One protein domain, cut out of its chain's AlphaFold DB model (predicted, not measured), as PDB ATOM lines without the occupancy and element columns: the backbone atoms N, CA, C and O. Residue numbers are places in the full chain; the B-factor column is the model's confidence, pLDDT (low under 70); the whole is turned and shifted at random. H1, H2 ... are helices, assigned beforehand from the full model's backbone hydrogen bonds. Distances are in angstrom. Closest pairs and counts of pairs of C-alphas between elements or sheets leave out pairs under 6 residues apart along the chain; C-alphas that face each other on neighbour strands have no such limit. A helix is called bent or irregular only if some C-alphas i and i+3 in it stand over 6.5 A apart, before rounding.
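Overview. This is residues 2 to 66 of the 184 residues of the protein "Auxin efflux carrier" of Eubacterium sp. CAG:252 (UniProt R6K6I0). One long helix, H1, bent but running nearly straight, makes one side of a narrow rod, and the chain then turns back through a long loop so that two shorter helices, H2 and H3, return along its other side. H3 packs on the arm H1a with residues 47 to 52, while H2 lies near the bend and makes a corner with H3; residues 24 to 30, in the turn of the loop, and residues 56 to 61, of which 56 to 59 belong to H3, stick out. The printed part has 65 residues with three named helices in the order H1, H2, H3 and no named strand, and the class is all helix. It is only just loose, close to extended, with a radius of gyration of the C-alphas of 15.6 A and spans of 55 by 19 by 17 A.

Along the chain. H1, residues 2 to 23, was assigned as one helix by its hydrogen bonds but is bent, with C-alphas 11 and 14 lying 7.0 A apart. Its arms are H1a, residues 2 to 11, 14.0 A long from C-alpha 2 at (152.923, 185.270, 216.454), and H1b, residues 14 to 23, 14.2 A long. H2 is residues 35 to 43, 12.2 A long. H3 is residues 46 to 59, 20.2 A long, and ends with C-alpha 59 at (157.862, 179.249, 203.329).

Arrangement. The lines of H1a and H1b stand at a shallow tilt of 18 degrees. H1a touches H3, which meets it with residues 47 to 52 alone; the closest C-alphas are those of Val 4 and Tyr 51, 5.4 A apart. These two run opposite ways at a steep tilt of 39 degrees. H1a and H2 only just touch, with 3 pairs of C-alphas within 8 A, and touch only at their ends; the closest C-alphas are those of Leu 11 and Leu 42, 6.2 A apart. They run opposite ways at a steep tilt of 50 degrees. H1b and H2 are close but not clearly touching, with the C-alphas of Ala 16 and Ile 38 closest at 6.3 A; they run opposite ways at 36 degrees, only just a steep tilt. H2 and H3 only just touch, with 3 pairs of C-alphas within 8 A, and touch only at the corner; the closest C-alphas are those of Phe 43 and Val 49, 5.8 A apart. They are about perpendicular, at 86 degrees. H1b and H3 are apart. In H1a, H1b, H2 and H3 every O i to N i+4 pair is within hydrogen-bond range.

Size, cuts and confidence. The two C-alphas farthest apart are those of Lys 27 and Ser 66, 55.4 A. The printed part has no cut. The link from H1 to H2, 11 residues, is long, and the link from H2 to H3, 2 residues, is tight. The mean pLDDT of the printed part is 70.6; 23 residues are under 70, among them residues 22 to 39.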
ATOM      1  N   PHE A   2     154.082 185.196 215.547       66.44
ATOM      2  CA  PHE A   2     152.923 185.270 216.454       66.44
ATOM      3  C   PHE A   2     151.925 186.382 216.068       66.44
ATOM      4  O   PHE A   2     150.730 186.120 215.972       66.44
ATOM      5  N   ASP A   3     152.427 187.559 215.684       74.50
ATOM      6  CA  ASP A   3     151.594 188.697 215.251       74.50
ATOM      7  C   ASP A   3     150.759 188.436 213.989       74.50
ATOM      8  O   ASP A   3     149.738 189.087 213.786       74.50
ATOM      9  N   VAL A   4     151.148 187.468 213.145       73.94
ATOM     10  CA  VAL A   4     150.351 187.063 211.971       73.94
ATOM     11  C   VAL A   4     149.061 186.386 212.441       73.94
ATOM     12  O   VAL A   4     147.977 186.680 211.936       73.94
ATOM     13  N   GLY A   5     149.180 185.495 213.431       71.50
ATOM     14  CA  GLY A   5     148.050 184.801 214.043       71.50
ATOM     15  C   GLY A   5     147.170 185.747 214.853       71.50
ATOM     16  O   GLY A   5     145.948 185.714 214.699       71.50
ATOM     17  N   ASP A   6     147.783 186.636 215.642       78.56
ATOM     18  CA  ASP A   6     147.049 187.664 216.385       78.56
ATOM     19  C   ASP A   6     146.279 188.589 215.436       78.56
ATOM     20  O   ASP A   6     145.077 188.775 215.594       78.56
ATOM     21  N   SER A   7     146.918 189.061 214.362       73.38
ATOM     22  CA  SER A   7     146.270 189.882 213.334       73.38
ATOM     23  C   SER A   7     145.081 189.170 212.686       73.38
ATOM     24  O   SER A   7     144.034 189.780 212.498       73.38
ATOM     25  N   PHE A   8     145.202 187.880 212.360       74.94
ATOM     26  CA  PHE A   8     144.096 187.112 211.781       74.94
ATOM     27  C   PHE A   8     142.899 187.009 212.740       74.94
ATOM     28  O   PHE A   8     141.746 187.196 212.333       74.94
ATOM     29  N   TYR A   9     143.175 186.740 214.016       74.62
ATOM     30  CA  TYR A   9     142.147 186.596 215.040       74.62
ATOM     31  C   TYR A   9     141.481 187.938 215.377       74.62
ATOM     32  O   TYR A   9     140.254 188.085 215.360       74.62
ATOM     33  N   THR A  10     142.306 188.948 215.625       73.00
ATOM     34  CA  THR A  10     141.902 190.288 216.040       73.00
ATOM     35  C   THR A  10     141.212 191.054 214.916       73.00
ATOM     36  O   THR A  10     140.194 191.687 215.167       73.00
ATOM     37  N   LEU A  11     141.709 191.002 213.675       70.94
ATOM     38  CA  LEU A  11     141.178 191.832 212.583       70.94
ATOM     39  C   LEU A  11     140.053 191.164 211.779       70.94
ATOM     40  O   LEU A  11     139.298 191.845 211.082       70.94
ATOM     41  N   GLY A  12     139.960 189.834 211.823       69.44
ATOM     42  CA  GLY A  12     139.042 189.065 210.983       69.44
ATOM     43  C   GLY A  12     137.966 188.339 211.771       69.44
ATOM     44  O   GLY A  12     136.781 188.671 211.683       69.44
ATOM     45  N   THR A  13     138.367 187.298 212.500       72.00
ATOM     46  CA  THR A  13     137.426 186.309 213.050       72.00
ATOM     47  C   THR A  13     136.598 186.851 214.209       72.00
ATOM     48  O   THR A  13     135.404 186.569 214.288       72.00
ATOM     49  N   THR A  14     137.186 187.662 215.088       77.06
ATOM     50  CA  THR A  14     136.468 188.244 216.235       77.06
ATOM     51  C   THR A  14     135.394 189.239 215.798       77.06
ATOM     52  O   THR A  14     134.254 189.141 216.252       77.06
ATOM     53  N   TYR A  15     135.702 190.132 214.851       72.69
ATOM     54  CA  TYR A  15     134.725 191.069 214.281       72.69
ATOM     55  C   TYR A  15     133.583 190.349 213.551       72.69
ATOM     56  O   TYR A  15     132.413 190.704 213.703       72.69
ATOM     57  N   ALA A  16     133.909 189.296 212.797       70.44
ATOM     58  CA  ALA A  16     132.929 188.442 212.138       70.44
ATOM     59  C   ALA A  16     131.955 187.778 213.121       70.44
ATOM     60  O   ALA A  16     130.739 187.831 212.935       70.44
ATOM     61  N   LEU A  17     132.493 187.156 214.173       73.19
ATOM     62  CA  LEU A  17     131.702 186.486 215.202       73.19
ATOM     63  C   LEU A  17     130.818 187.479 215.963       73.19
ATOM     64  O   LEU A  17     129.650 187.181 216.222       73.19
ATOM     65  N   ALA A  18     131.340 188.672 216.261       73.06
ATOM     66  CA  ALA A  18     130.581 189.738 216.903       73.06
ATOM     67  C   ALA A  18     129.395 190.201 216.037       73.06
ATOM     68  O   ALA A  18     128.272 190.273 216.535       73.06
ATOM     69  N   GLN A  19     129.602 190.415 214.731       68.62
ATOM     70  CA  GLN A  19     128.516 190.734 213.794       68.62
ATOM     71  C   GLN A  19     127.437 189.650 213.753       68.62
ATOM     72  O   GLN A  19     126.251 189.963 213.810       68.62
ATOM     73  N   VAL A  20     127.825 188.371 213.677       69.69
ATOM     74  CA  VAL A  20     126.864 187.254 213.642       69.69
ATOM     75  C   VAL A  20     126.026 187.214 214.918       69.69
ATOM     76  O   VAL A  20     124.810 187.018 214.857       69.69
ATOM     77  N   ARG A  21     126.653 187.424 216.081       71.44
ATOM     78  CA  ARG A  21     125.953 187.363 217.365       71.44
ATOM     79  C   ARG A  21     125.009 188.546 217.582       71.44
ATOM     80  O   ARG A  21     123.937 188.340 218.147       71.44
ATOM     81  N   LEU A  22     125.375 189.739 217.112       67.88
ATOM     82  CA  LEU A  22     124.542 190.944 217.201       67.88
ATOM     83  C   LEU A  22     123.399 190.933 216.173       67.88
ATOM     84  O   LEU A  22     122.258 191.228 216.529       67.88
ATOM     85  N   ASN A  23     123.645 190.475 214.940       62.72
ATOM     86  CA  ASN A  23     122.603 190.341 213.913       62.72
ATOM     87  C   ASN A  23     121.585 189.232 214.219       62.72
ATOM     88  O   ASN A  23     120.443 189.320 213.782       62.72
ATOM     89  N   GLN A  24     121.932 188.227 215.032       54.38
ATOM     90  CA  GLN A  24     120.953 187.258 215.551       54.38
ATOM     91  C   GLN A  24     119.846 187.898 216.412       54.38
ATOM     92  O   GLN A  24     118.795 187.280 216.584       54.38
ATOM     93  N   GLY A  25     120.055 189.108 216.950       49.06
ATOM     94  CA  GLY A  25     119.039 189.852 217.702       49.06
ATOM     95  C   GLY A  25     117.952 190.485 216.825       49.06
ATOM     96  O   GLY A  25     116.802 190.575 217.252       49.06
ATOM     97  N   ASN A  26     118.275 190.850 215.578       46.28
ATOM     98  CA  ASN A  26     117.337 191.434 214.620       46.28
ATOM     99  C   ASN A  26     116.845 190.357 213.640       46.28
ATOM    100  O   ASN A  26     117.461 190.077 212.614       46.28
ATOM    101  N   LYS A  27     115.701 189.739 213.962       45.53
ATOM    102  CA  LYS A  27     114.979 188.778 213.105       45.53
ATOM    103  C   LYS A  27     114.423 189.437 211.829       45.53
ATOM    104  O   LYS A  27     113.210 189.544 211.703       45.53
ATOM    105  N   SER A  28     115.258 189.874 210.890       41.66
ATOM    106  CA  SER A  28     114.859 190.046 209.483       41.66
ATOM    107  C   SER A  28     116.039 190.462 208.609       41.66
ATOM    108  O   SER A  28     116.056 191.551 208.067       41.66
ATOM    109  N   GLU A  29     117.052 189.618 208.460       41.97
ATOM    110  CA  GLU A  29     117.823 189.585 207.217       41.97
ATOM    111  C   GLU A  29     118.627 188.293 207.178       41.97
ATOM    112  O   GLU A  29     119.112 187.800 208.198       41.97
ATOM    113  N   LYS A  30     118.673 187.667 206.001       39.56
ATOM    114  CA  LYS A  30     119.333 186.379 205.793       39.56
ATOM    115  C   LYS A  30     120.748 186.444 206.360       39.56
ATOM    116  O   LYS A  30     121.564 187.235 205.897       39.56
ATOM    117  N   CYS A  31     121.022 185.563 207.318       44.03
ATOM    118  CA  CYS A  31     122.329 185.317 207.907       44.03
ATOM    119  C   CYS A  31     123.264 184.690 206.855       44.03
ATOM    120  O   CYS A  31     123.653 183.529 206.949       44.03
ATOM    121  N   ASN A  32     123.586 185.437 205.801       46.12
ATOM    122  CA  ASN A  32     124.767 185.172 205.010       46.12
ATOM    123  C   ASN A  32     125.910 185.743 205.828       46.12
ATOM    124  O   ASN A  32     126.167 186.946 205.810       46.12
ATOM    125  N   ILE A  33     126.580 184.865 206.575       53.31
ATOM    126  CA  ILE A  33     127.954 185.109 206.993       53.31
ATOM    127  C   ILE A  33     128.691 185.381 205.688       53.31
ATOM    128  O   ILE A  33     129.034 184.456 204.954       53.31
ATOM    129  N   ASN A  34     128.845 186.653 205.333       59.19
ATOM    130  CA  ASN A  34     129.555 187.025 204.131       59.19
ATOM    131  C   ASN A  34     131.029 186.814 204.476       59.19
ATOM    132  O   ASN A  34     131.748 187.744 204.827       59.19
ATOM    133  N   LEU A  35     131.475 185.557 204.426       60.16
ATOM    134  CA  LEU A  35     132.873 185.159 204.556       60.16
ATOM    135  C   LEU A  35     133.738 186.003 203.614       60.16
ATOM    136  O   LEU A  35     134.831 186.427 203.965       60.16
ATOM    137  N   LEU A  36     133.157 186.363 202.470       62.88
ATOM    138  CA  LEU A  36     133.648 187.342 201.512       62.88
ATOM    139  C   LEU A  36     133.923 188.732 202.112       62.88
ATOM    140  O   LEU A  36     134.950 189.324 201.802       62.88
ATOM    141  N   TYR A  37     133.061 189.255 202.987       66.56
ATOM    142  CA  TYR A  37     133.274 190.529 203.683       66.56
ATOM    143  C   TYR A  37     134.380 190.430 204.739       66.56
ATOM    144  O   TYR A  37     135.190 191.343 204.858       66.56
ATOM    145  N   ILE A  38     134.468 189.306 205.454       66.56
ATOM    146  CA  ILE A  38     135.518 189.052 206.456       66.56
ATOM    147  C   ILE A  38     136.883 188.958 205.773       66.56
ATOM    148  O   ILE A  38     137.827 189.633 206.173       66.56
ATOM    149  N   ILE A  39     136.969 188.175 204.695       69.50
ATOM    150  CA  ILE A  39     138.166 188.048 203.863       69.50
ATOM    151  C   ILE A  39     138.530 189.410 203.266       69.50
ATOM    152  O   ILE A  39     139.678 189.830 203.363       69.50
ATOM    153  N   LYS A  40     137.562 190.152 202.714       71.25
ATOM    154  CA  LYS A  40     137.810 191.495 202.172       71.25
ATOM    155  C   LYS A  40     138.302 192.469 203.247       71.25
ATOM    156  O   LYS A  40     139.201 193.255 202.973       71.25
ATOM    157  N   SER A  41     137.757 192.404 204.460       67.12
ATOM    158  CA  SER A  41     138.195 193.221 205.597       67.12
ATOM    159  C   SER A  41     139.613 192.858 206.047       67.12
ATOM    160  O   SER A  41     140.415 193.752 206.298       67.12
ATOM    161  N   LEU A  42     139.948 191.565 206.089       72.06
ATOM    162  CA  LEU A  42     141.299 191.078 206.383       72.06
ATOM    163  C   LEU A  42     142.309 191.569 205.338       72.06
ATOM    164  O   LEU A  42     143.305 192.188 205.698       72.06
ATOM    165  N   PHE A  43     142.025 191.381 204.046       75.94
ATOM    166  CA  PHE A  43     142.888 191.852 202.953       75.94
ATOM    167  C   PHE A  43     142.912 193.379 202.788       75.94
ATOM    168  O   PHE A  43     143.801 193.905 202.128       75.94
ATOM    169  N   SER A  44     141.976 194.108 203.400       74.12
ATOM    170  CA  SER A  44     142.032 195.571 203.478       74.12
ATOM    171  C   SER A  44     142.992 196.070 204.563       74.12
ATOM    172  O   SER A  44     143.329 197.253 204.570       74.12
ATOM    173  N   SER A  45     143.407 195.209 205.498       71.38
ATOM    174  CA  SER A  45     144.313 195.581 206.580       71.38
ATOM    175  C   SER A  45     145.766 195.452 206.133       71.38
ATOM    176  O   SER A  45     146.265 194.351 205.896       71.38
ATOM    177  N   VAL A  46     146.463 196.589 206.047       79.81
ATOM    178  CA  VAL A  46     147.875 196.649 205.637       79.81
ATOM    179  C   VAL A  46     148.766 195.730 206.494       79.81
ATOM    180  O   VAL A  46     149.492 194.930 205.902       79.81
ATOM    181  N   PRO A  47     148.686 195.731 207.845       78.25
ATOM    182  CA  PRO A  47     149.473 194.813 208.675       78.25
ATOM    183  C   PRO A  47     149.236 193.341 208.335       78.25
ATOM    184  O   PRO A  47     150.187 192.579 208.178       78.25
ATOM    185  N   PHE A  48     147.973 192.939 208.162       77.88
ATOM    186  CA  PHE A  48     147.628 191.551 207.861       77.88
ATOM    187  C   PHE A  48     148.209 191.097 206.519       77.88
ATOM    188  O   PHE A  48     148.823 190.034 206.444       77.88
ATOM    189  N   VAL A  49     148.063 191.914 205.471       83.56
ATOM    190  CA  VAL A  49     148.590 191.595 204.137       83.56
ATOM    191  C   VAL A  49     150.110 191.465 204.166       83.56
ATOM    192  O   VAL A  49     150.648 190.514 203.598       83.56
ATOM    193  N   VAL A  50     150.808 192.368 204.860       84.75
ATOM    194  CA  VAL A  50     152.273 192.324 204.992       84.75
ATOM    195  C   VAL A  50     152.713 191.066 205.744       84.75
ATOM    196  O   VAL A  50     153.574 190.333 205.255       84.75
ATOM    197  N   TYR A  51     152.088 190.758 206.881       84.00
ATOM    198  CA  TYR A  51     152.393 189.566 207.673       84.00
ATOM    199  C   TYR A  51     152.131 188.262 206.915       84.00
ATOM    200  O   TYR A  51     152.967 187.353 206.931       84.00
ATOM    201  N   PHE A  52     150.997 188.172 206.218       83.69
ATOM    202  CA  PHE A  52     150.649 187.013 205.403       83.69
ATOM    203  C   PHE A  52     151.643 186.830 204.251       83.69
ATOM    204  O   PHE A  52     152.193 185.744 204.075       83.69
ATOM    205  N   THR A  53     151.949 187.907 203.522       85.25
ATOM    206  CA  THR A  53     152.906 187.886 202.407       85.25
ATOM    207  C   THR A  53     154.297 187.462 202.878       85.25
ATOM    208  O   THR A  53     154.888 186.559 202.292       85.25
ATOM    209  N   MET A  54     154.794 188.025 203.985       83.88
ATOM    210  CA  MET A  54     156.090 187.642 204.563       83.88
ATOM    211  C   MET A  54     156.127 186.181 205.013       83.88
ATOM    212  O   MET A  54     157.137 185.504 204.836       83.88
ATOM    213  N   THR A  55     155.019 185.668 205.548       84.12
ATOM    214  CA  THR A  55     154.903 184.246 205.904       84.12
ATOM    215  C   THR A  55     155.014 183.360 204.665       84.12
ATOM    216  O   THR A  55     155.784 182.402 204.666       84.12
ATOM    217  N   VAL A  56     154.304 183.701 203.586       86.50
ATOM    218  CA  VAL A  56     154.352 182.959 202.316       86.50
ATOM    219  C   VAL A  56     155.753 183.001 201.692       86.50
ATOM    220  O   VAL A  56     156.264 181.957 201.290       86.50
ATOM    221  N   LEU A  57     156.409 184.167 201.661       84.88
ATOM    222  CA  LEU A  57     157.781 184.299 201.151       84.88
ATOM    223  C   LEU A  57     158.783 183.477 201.973       84.88
ATOM    224  O   LEU A  57     159.657 182.832 201.394       84.88
ATOM    225  N   SER A  58     158.623 183.451 203.299       84.31
ATOM    226  CA  SER A  58     159.458 182.651 204.202       84.31
ATOM    227  C   SER A  58     159.315 181.147 203.932       84.31
ATOM    228  O   SER A  58     160.317 180.446 203.807       84.31
ATOM    229  N   PHE A  59     158.089 180.649 203.723       84.19
ATOM    230  CA  PHE A  59     157.862 179.249 203.329       84.19
ATOM    231  C   PHE A  59     158.489 178.898 201.973       84.19
ATOM    232  O   PHE A  59     158.988 177.789 201.793       84.19
ATOM    233  N   LEU A  60     158.492 179.844 201.033       87.25
ATOM    234  CA  LEU A  60     159.105 179.692 199.712       87.25
ATOM    235  C   LEU A  60     160.635 179.900 199.721       87.25
ATOM    236  O   LEU A  60     161.253 179.788 198.666       87.25
ATOM    237  N   ASN A  61     161.246 180.190 200.882       80.31
ATOM    238  CA  ASN A  61     162.662 180.567 201.026       80.31
ATOM    239  C   ASN A  61     163.089 181.710 200.085       80.31
ATOM    240  O   ASN A  61     164.228 181.774 199.620       80.31
ATOM    241  N   PHE A  62     162.169 182.627 199.785       81.06
ATOM    242  CA  PHE A  62     162.450 183.764 198.922       81.06
ATOM    243  C   PHE A  62     162.930 184.946 199.765       81.06
ATOM    244  O   PHE A  62     162.163 185.534 200.531       81.06
ATOM    245  N   HIS A  63     164.204 185.308 199.622       75.31
ATOM    246  CA  HIS A  63     164.774 186.461 200.311       75.31
ATOM    247  C   HIS A  63     164.497 187.750 199.534       75.31
ATOM    248  O   HIS A  63     164.769 187.842 198.337       75.31
ATOM    249  N   LEU A  64     163.967 188.761 200.227       78.62
ATOM    250  CA  LEU A  64     163.851 190.098 199.658       78.62
ATOM    251  C   LEU A  64     165.246 190.725 199.478       78.62
ATOM    252  O   LEU A  64     166.149 190.442 200.270       78.62
ATOM    253  N   PRO A  65     165.428 191.596 198.470       84.19
ATOM    254  CA  PRO A  65     166.679 192.321 198.281       84.19
ATOM    255  C   PRO A  65     167.023 193.166 199.517       84.19
ATOM    256  O   PRO A  65     166.147 193.801 200.109       84.19
ATOM    257  N   SER A  66     168.311 193.189 199.876       81.06
ATOM    258  CA  SER A  66     168.838 193.785 201.118       81.06
ATOM    259  C   SER A  66     168.404 195.232 201.339       81.06
ATOM    260  O   SER A  66     168.056 195.601 202.453       81.06
TER     261      SER A  66